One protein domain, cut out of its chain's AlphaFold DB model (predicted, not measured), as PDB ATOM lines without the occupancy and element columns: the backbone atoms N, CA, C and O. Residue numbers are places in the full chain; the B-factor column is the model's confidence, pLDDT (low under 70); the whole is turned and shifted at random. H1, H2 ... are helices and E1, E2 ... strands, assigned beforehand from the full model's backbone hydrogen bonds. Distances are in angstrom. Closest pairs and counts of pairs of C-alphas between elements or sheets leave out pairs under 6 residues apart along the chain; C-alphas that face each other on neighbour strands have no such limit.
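AT A GLANCE: This is residues 3 to 63 of the 92 residues of the protein "Hypothetical protein" of Rotaria sordida (UniProt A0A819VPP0). There is little regular structure here: a long hairpin of two antiparallel strands, E1 and E2, has one short helix, H1, near its open end, and residues 3 to 12 stick out. The printed part has 61 residues, with H1, E1 and E2 in that order; the class is mixed, with only 24 residues in named elements. The whole is loose and flat, with a radius of gyration of the C-alphas of 13.4 A and spans of 36 by 33 by 16 A.

IN THESE COORDINATES: Pass residues 3 to 23, which hold no named element, and find H1 at residues 24 to 30, 9.8 A long, from C-alpha 24 at (-45.292, 15.381, 42.171). E1, residues 44 to 51, runs 23.3 A. E2, residues 54 to 62, runs 23.8 A, bends by 55 degrees at residue 57 and ends at C-alpha 62, (-42.939, 2.957, 39.904).

HOW THE PARTS SIT: In the hairpin E1 and E2, find N 45 and O 61 within hydrogen-bond range at 2.8 A. The closest C-alphas of H1 and E2 are those of Lys 28 and Ile 61, 7.5 A apart. In H1 every O i to N i+4 pair is within hydrogen-bond range.

THE WHOLE: The C-alphas farthest apart, of Gly 7 and Asn 25, are 38.5 A apart. The printed part has no cut; the link H1 to E1 is long, 13 residues. No printed residue is under 70 in pLDDT.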
ATOM      1  N   ARG A   3     -15.570   9.726  37.066       88.75
ATOM      2  CA  ARG A   3     -14.108   9.643  36.886       88.75
ATOM      3  C   ARG A   3     -13.467   8.329  37.366       88.75
ATOM      4  O   ARG A   3     -12.419   7.950  36.872       88.75
ATOM      5  N   LEU A   4     -14.057   7.646  38.350       91.88
ATOM      6  CA  LEU A   4     -13.549   6.349  38.828       91.88
ATOM      7  C   LEU A   4     -13.933   5.198  37.893       91.88
ATOM      8  O   LEU A   4     -13.312   4.146  37.952       91.88
ATOM      9  N   LEU A   5     -14.976   5.383  37.082       93.56
ATOM     10  CA  LEU A   5     -15.463   4.391  36.123       93.56
ATOM     11  C   LEU A   5     -14.864   4.600  34.726       93.56
ATOM     12  O   LEU A   5     -15.072   3.777  33.837       93.56
ATOM     13  N   GLU A   6     -14.118   5.686  34.530       93.94
ATOM     14  CA  GLU A   6     -13.447   6.008  33.276       93.94
ATOM     15  C   GLU A   6     -12.466   4.893  32.876       93.94
ATOM     16  O   GLU A   6     -11.676   4.418  33.689       93.94
ATOM     17  N   GLY A   7     -12.551   4.441  31.621       93.06
ATOM     18  CA  GLY A   7     -11.749   3.323  31.109       93.06
ATOM     19  C   GLY A   7     -12.228   1.930  31.536       93.06
ATOM     20  O   GLY A   7     -11.581   0.939  31.204       93.06
ATOM     21  N   THR A   8     -13.352   1.829  32.251       95.06
ATOM     22  CA  THR A   8     -14.004   0.551  32.570       95.06
ATOM     23  C   THR A   8     -15.213   0.304  31.665       95.06
ATOM     24  O   THR A   8     -15.745   1.228  31.057       95.06
ATOM     25  N   ASN A   9     -15.705  -0.937  31.644       94.19
ATOM     26  CA  ASN A   9     -16.970  -1.301  30.989       94.19
ATOM     27  C   ASN A   9     -18.176  -1.226  31.948       94.19
ATOM     28  O   ASN A   9     -19.198  -1.871  31.718       94.19
ATOM     29  N   ILE A  10     -18.056  -0.490  33.061       92.50
ATOM     30  CA  ILE A  10     -19.140  -0.304  34.029       92.50
ATOM     31  C   ILE A  10     -19.888   0.981  33.675       92.50
ATOM     32  O   ILE A  10     -19.411   2.089  33.923       92.50
ATOM     33  N   TYR A  11     -21.088   0.826  33.124       89.69
ATOM     34  CA  TYR A  11     -21.935   1.944  32.722       89.69
ATOM     35  C   TYR A  11     -22.838   2.402  33.869       89.69
ATOM     36  O   TYR A  11     -23.396   1.597  34.617       89.69
ATOM     37  N   LEU A  12     -23.001   3.719  34.002       90.94
ATOM     38  CA  LEU A  12     -23.991   4.302  34.904       90.94
ATOM     39  C   LEU A  12     -25.371   4.307  34.246       90.94
ATOM     40  O   LEU A  12     -25.493   4.471  33.033       90.94
ATOM     41  N   VAL A  13     -26.417   4.191  35.066       90.88
ATOM     42  CA  VAL A  13     -27.796   4.389  34.604       90.88
ATOM     43  C   VAL A  13     -27.947   5.828  34.078       90.88
ATOM     44  O   VAL A  13     -27.557   6.759  34.793       90.88
ATOM     45  N   PRO A  14     -28.511   6.035  32.871       90.06
ATOM     46  CA  PRO A  14     -28.691   7.360  32.294       90.06
ATOM     47  C   PRO A  14     -29.483   8.300  33.203       90.06
ATOM     48  O   PRO A  14     -30.501   7.935  33.794       90.06
ATOM     49  N   ILE A  15     -29.023   9.546  33.293       93.06
ATOM     50  CA  ILE A  15     -29.719  10.589  34.045       93.06
ATOM     51  C   ILE A  15     -30.854  11.133  33.182       93.06
ATOM     52  O   ILE A  15     -30.609  11.728  32.139       93.06
ATOM     53  N   MET A  16     -32.093  10.970  33.647       93.19
ATOM     54  CA  MET A  16     -33.272  11.520  32.964       93.19
ATOM     55  C   MET A  16     -33.448  13.024  33.203       93.19
ATOM     56  O   MET A  16     -33.936  13.738  32.335       93.19
ATOM     57  N   TYR A  17     -33.073  13.514  34.390       95.25
ATOM     58  CA  TYR A  17     -33.240  14.911  34.783       95.25
ATOM     59  C   TYR A  17     -32.236  15.307  35.870       95.25
ATOM     60  O   TYR A  17     -31.965  14.535  36.793       95.25
ATOM     61  N   ARG A  18     -31.714  16.536  35.787       95.44
ATOM     62  CA  ARG A  18     -30.898  17.168  36.829       95.44
ATOM     63  C   ARG A  18     -31.314  18.632  36.965       95.44
ATOM     64  O   ARG A  18     -31.274  19.370  35.987       95.44
ATOM     65  N   GLY A  19     -31.689  19.048  38.170       95.56
ATOM     66  CA  GLY A  19     -32.161  20.405  38.430       95.56
ATOM     67  C   GLY A  19     -32.980  20.508  39.719       95.56
ATOM     68  O   GLY A  19     -32.901  19.606  40.558       95.56
ATOM     69  N   PRO A  20     -33.744  21.603  39.890       94.88
ATOM     70  CA  PRO A  20     -34.674  21.773  41.004       94.88
ATOM     71  C   PRO A  20     -35.651  20.602  41.140       94.88
ATOM     72  O   PRO A  20     -36.013  19.973  40.152       94.88
ATOM     73  N   ARG A  21     -36.122  20.325  42.361       93.00
ATOM     74  CA  ARG A  21     -37.079  19.237  42.600       93.00
ATOM     75  C   ARG A  21     -38.338  19.425  41.728       93.00
ATOM     76  O   ARG A  21     -39.027  20.434  41.902       93.00
ATOM     77  N   PRO A  22     -38.671  18.476  40.830       95.12
ATOM     78  CA  PRO A  22     -39.915  18.532  40.075       95.12
ATOM     79  C   PRO A  22     -41.133  18.394  40.992       95.12
ATOM     80  O   PRO A  22     -41.049  17.840  42.090       95.12
ATOM     81  N   THR A  23     -42.284  18.875  40.533       96.12
ATOM     82  CA  THR A  23     -43.546  18.664  41.251       96.12
ATOM     83  C   THR A  23     -43.965  17.197  41.188       96.12
ATOM     84  O   THR A  23     -43.593  16.474  40.263       96.12
ATOM     85  N   ASP A  24     -44.801  16.763  42.130       93.56
ATOM     86  CA  ASP A  24     -45.292  15.381  42.171       93.56
ATOM     87  C   ASP A  24     -46.020  14.971  40.881       93.56
ATOM     88  O   ASP A  24     -45.903  13.827  40.448       93.56
ATOM     89  N   ASN A  25     -46.728  15.901  40.230       95.06
ATOM     90  CA  ASN A  25     -47.368  15.637  38.940       95.06
ATOM     91  C   ASN A  25     -46.330  15.382  37.843       95.06
ATOM     92  O   ASN A  25     -46.460  14.415  37.104       95.06
ATOM     93  N   VAL A  26     -45.263  16.183  37.777       95.81
ATOM     94  CA  VAL A  26     -44.179  15.954  36.811       95.81
ATOM     95  C   VAL A  26     -43.498  14.613  37.076       95.81
ATOM     96  O   VAL A  26     -43.262  13.859  36.140       95.81
ATOM     97  N   LEU A  27     -43.239  14.267  38.339       94.62
ATOM     98  CA  LEU A  27     -42.641  12.976  38.689       94.62
ATOM     99  C   LEU A  27     -43.523  11.782  38.284       94.62
ATOM    100  O   LEU A  27     -42.991  10.746  37.886       94.62
ATOM    101  N   LYS A  28     -44.854  11.918  38.359       93.00
ATOM    102  CA  LYS A  28     -45.804  10.903  37.872       93.00
ATOM    103  C   LYS A  28     -45.803  10.791  36.351       93.00
ATOM    104  O   LYS A  28     -45.818   9.683  35.838       93.00
ATOM    105  N   GLU A  29     -45.723  11.899  35.625       94.69
ATOM    106  CA  GLU A  29     -45.617  11.839  34.161       94.69
ATOM    107  C   GLU A  29     -44.283  11.234  33.712       94.69
ATOM    108  O   GLU A  29     -44.216  10.495  32.731       94.69
ATOM    109  N   MET A  30     -43.208  11.474  34.468       95.38
ATOM    110  CA  MET A  30     -41.876  10.992  34.111       95.38
ATOM    111  C   MET A  30     -41.761   9.468  34.038       95.38
ATOM    112  O   MET A  30     -40.921   8.973  33.288       95.38
ATOM    113  N   VAL A  31     -42.587   8.713  34.770       95.12
ATOM    114  CA  VAL A  31     -42.565   7.247  34.666       95.12
ATOM    115  C   VAL A  31     -43.151   6.735  33.346       95.12
ATOM    116  O   VAL A  31     -42.974   5.572  33.025       95.12
ATOM    117  N   HIS A  32     -43.796   7.582  32.543       94.81
ATOM    118  CA  HIS A  32     -44.294   7.221  31.214       94.81
ATOM    119  C   HIS A  32     -43.307   7.547  30.081       94.81
ATOM    120  O   HIS A  32     -43.602   7.270  28.918       94.81
ATOM    121  N   HIS A  33     -42.128   8.103  30.388       94.88
ATOM    122  CA  HIS A  33     -41.104   8.361  29.375       94.88
ATOM    123  C   HIS A  33     -40.558   7.068  28.754       94.88
ATOM    124  O   HIS A  33     -40.446   6.064  29.459       94.88
ATOM    125  N   PRO A  34     -40.138   7.101  27.474       95.38
ATOM    126  CA  PRO A  34     -39.453   5.981  26.840       95.38
ATOM    127  C   PRO A  34     -38.199   5.551  27.611       95.38
ATOM    128  O   PRO A  34     -37.400   6.383  28.055       95.38
ATOM    129  N   SER A  35     -38.031   4.243  27.752       93.81
ATOM    130  CA  SER A  35     -36.855   3.605  28.327       93.81
ATOM    131  C   SER A  35     -35.662   3.711  27.379       93.81
ATOM    132  O   SER A  35     -35.807   3.692  26.160       93.81
ATOM    133  N   GLN A  36     -34.460   3.799  27.951       92.94
ATOM    134  CA  GLN A  36     -33.200   3.700  27.199       92.94
ATOM    135  C   GLN A  36     -32.652   2.264  27.158       92.94
ATOM    136  O   GLN A  36     -31.607   2.026  26.562       92.94
ATOM    137  N   PHE A  37     -33.333   1.314  27.807       90.44
ATOM    138  CA  PHE A  37     -32.881  -0.076  27.933       90.44
ATOM    139  C   PHE A  37     -33.742  -1.077  27.156       90.44
ATOM    140  O   PHE A  37     -33.304  -2.203  26.942       90.44
ATOM    141  N   TYR A  38     -34.955  -0.694  26.751       91.94
ATOM    142  CA  TYR A  38     -35.857  -1.525  25.952       91.94
ATOM    143  C   TYR A  38     -36.909  -0.666  25.234       91.94
ATOM    144  O   TYR A  38     -37.059   0.516  25.542       91.94
ATOM    145  N   ASP A  39     -37.649  -1.270  24.304       94.06
ATOM    146  CA  ASP A  39     -38.754  -0.621  23.592       94.06
ATOM    147  C   ASP A  39     -40.025  -0.572  24.459       94.06
ATOM    148  O   ASP A  39     -40.775  -1.543  24.571       94.06
ATOM    149  N   GLY A  40     -40.220   0.546  25.158       93.06
ATOM    150  CA  GLY A  40     -41.369   0.779  26.032       93.06
ATOM    151  C   GLY A  40     -41.131   1.905  27.043       93.06
ATOM    152  O   GLY A  40     -40.066   2.523  27.034       93.06
ATOM    153  N   PRO A  41     -42.105   2.215  27.918       94.38
ATOM    154  CA  PRO A  41     -41.932   3.221  28.967       94.38
ATOM    155  C   PRO A  41     -40.979   2.714  30.053       94.38
ATOM    156  O   PRO A  41     -40.877   1.508  30.240       94.38
ATOM    157  N   VAL A  42     -40.322   3.592  30.811       94.81
ATOM    158  CA  VAL A  42     -39.516   3.183  31.977       94.81
ATOM    159  C   VAL A  42     -40.360   2.416  33.006       94.81
ATOM    160  O   VAL A  42     -41.531   2.711  33.224       94.81
ATOM    161  N   GLU A  43     -39.763   1.444  33.694       94.00
ATOM    162  CA  GLU A  43     -40.439   0.721  34.789       94.00
ATOM    163  C   GLU A  43     -40.801   1.666  35.949       94.00
ATOM    164  O   GLU A  43     -41.845   1.557  36.599       94.00
ATOM    165  N   GLY A  44     -39.922   2.637  36.183       94.25
ATOM    166  CA  GLY A  44     -40.059   3.676  37.180       94.25
ATOM    167  C   GLY A  44     -38.835   4.583  37.200       94.25
ATOM    168  O   GLY A  44     -37.890   4.411  36.430       94.25
ATOM    169  N   ILE A  45     -38.842   5.545  38.114       95.31
ATOM    170  CA  ILE A  45     -37.752   6.499  38.309       95.31
ATOM    171  C   ILE A  45     -37.185   6.400  39.723       95.31
ATOM    172  O   ILE A  45     -37.900   6.183  40.706       95.31
ATOM    173  N   TYR A  46     -35.872   6.596  39.821       95.88
ATOM    174  CA  TYR A  46     -35.153   6.748  41.079       95.88
ATOM    175  C   TYR A  46     -34.741   8.208  41.244       95.88
ATOM    176  O   TYR A  46     -34.027   8.759  40.406       95.88
ATOM    177  N   VAL A  47     -35.190   8.833  42.327       96.12
ATOM    178  CA  VAL A  47     -34.940  10.249  42.608       96.12
ATOM    179  C   VAL A  47     -33.927  10.350  43.737       96.12
ATOM    180  O   VAL A  47     -34.069   9.683  44.763       96.12
ATOM    181  N   LYS A  48     -32.919  11.200  43.552       96.06
ATOM    182  CA  LYS A  48     -31.961  11.587  44.589       96.06
ATOM    183  C   LYS A  48     -32.029  13.091  44.795       96.06
ATOM    184  O   LYS A  48     -31.977  13.841  43.824       96.06
ATOM    185  N   GLU A  49     -32.075  13.508  46.049       96.00
ATOM    186  CA  GLU A  49     -31.755  14.878  46.433       96.00
ATOM    187  C   GLU A  49     -30.343  14.890  46.995       96.00
ATOM    188  O   GLU A  49     -30.019  14.129  47.911       96.00
ATOM    189  N   GLU A  50     -29.501  15.736  46.414       95.19
ATOM    190  CA  GLU A  50     -28.091  15.825  46.759       95.19
ATOM    191  C   GLU A  50     -27.770  17.220  47.299       95.19
ATOM    192  O   GLU A  50     -28.183  18.230  46.731       95.19
ATOM    193  N   GLN A  51     -27.005  17.272  48.387       95.81
ATOM    194  CA  GLN A  51     -26.468  18.500  48.962       95.81
ATOM    195  C   GLN A  51     -24.982  18.291  49.249       95.81
ATOM    196  O   GLN A  51     -24.598  17.303  49.871       95.81
ATOM    197  N   ASN A  52     -24.129  19.205  48.776       94.25
ATOM    198  CA  ASN A  52     -22.671  19.141  48.960       94.25
ATOM    199  C   ASN A  52     -22.053  17.788  48.543       94.25
ATOM    200  O   ASN A  52     -21.151  17.273  49.199       94.25
ATOM    201  N   GLY A  53     -22.564  17.187  47.463       89.00
ATOM    202  CA  GLY A  53     -22.088  15.898  46.951       89.00
ATOM    203  C   GLY A  53     -22.547  14.671  47.747       89.00
ATOM    204  O   GLY A  53     -22.096  13.565  47.454       89.00
ATOM    205  N   GLN A  54     -23.437  14.837  48.729       93.12
ATOM    206  CA  GLN A  54     -24.034  13.740  49.489       93.12
ATOM    207  C   GLN A  54     -25.520  13.607  49.178       93.12
ATOM    208  O   GLN A  54     -26.231  14.601  49.058       93.12
ATOM    209  N   VAL A  55     -25.999  12.365  49.079       95.38
ATOM    210  CA  VAL A  55     -27.428  12.075  48.939       95.38
ATOM    211  C   VAL A  55     -28.085  12.239  50.303       95.38
ATOM    212  O   VAL A  55     -27.806  11.456  51.211       95.38
ATOM    213  N   ILE A  56     -28.963  13.229  50.434       97.69
ATOM    214  CA  ILE A  56     -29.696  13.495  51.678       97.69
ATOM    215  C   ILE A  56     -31.064  12.815  51.687       97.69
ATOM    216  O   ILE A  56     -31.492  12.328  52.726       97.69
ATOM    217  N   ASN A  57     -31.710  12.695  50.523       96.88
ATOM    218  CA  ASN A  57     -32.967  11.974  50.358       96.88
ATOM    219  C   ASN A  57     -32.932  11.124  49.092       96.88
ATOM    220  O   ASN A  57     -32.284  11.463  48.099       96.88
ATOM    221  N   ARG A  58     -33.672  10.015  49.120       96.69
ATOM    222  CA  ARG A  58     -33.883   9.165  47.949       96.69
ATOM    223  C   ARG A  58     -35.269   8.548  47.957       96.69
ATOM    224  O   ARG A  58     -35.804   8.237  49.018       96.69
ATOM    225  N   GLY A  59     -35.813   8.319  46.770       95.62
ATOM    226  CA  GLY A  59     -37.121   7.704  46.591       95.62
ATOM    227  C   GLY A  59     -37.229   6.969  45.263       95.62
ATOM    228  O   GLY A  59     -36.409   7.151  44.362       95.62
ATOM    229  N   LYS A  60     -38.250   6.121  45.161       95.31
ATOM    230  CA  LYS A  60     -38.615   5.413  43.935       95.31
ATOM    231  C   LYS A  60     -40.078   5.680  43.633       95.31
ATOM    232  O   LYS A  60     -40.897   5.662  44.547       95.31
ATOM    233  N   ILE A  61     -40.381   5.900  42.363       94.69
ATOM    234  CA  ILE A  61     -41.748   6.002  41.856       94.69
ATOM    235  C   ILE A  61     -41.835   5.004  40.718       94.69
ATOM    236  O   ILE A  61     -41.025   5.045  39.798       94.69
ATOM    237  N   ILE A  62     -42.775   4.078  40.824       93.25
ATOM    238  CA  ILE A  62     -42.939   2.957  39.904       93.25
ATOM    239  C   ILE A  62     -44.302   3.111  39.239       93.25
ATOM    240  O   ILE A  62     -45.247   3.563  39.895       93.25
ATOM    241  N   ARG A  63     -44.413   2.770  37.950       92.56
ATOM    242  CA  ARG A  63     -45.714   2.796  37.269       92.56
ATOM    243  C   ARG A  63     -46.675   1.832  37.961       92.56
ATOM    244  O   ARG A  63     -46.280   0.743  38.367       92.56
TER     245      ARG A  63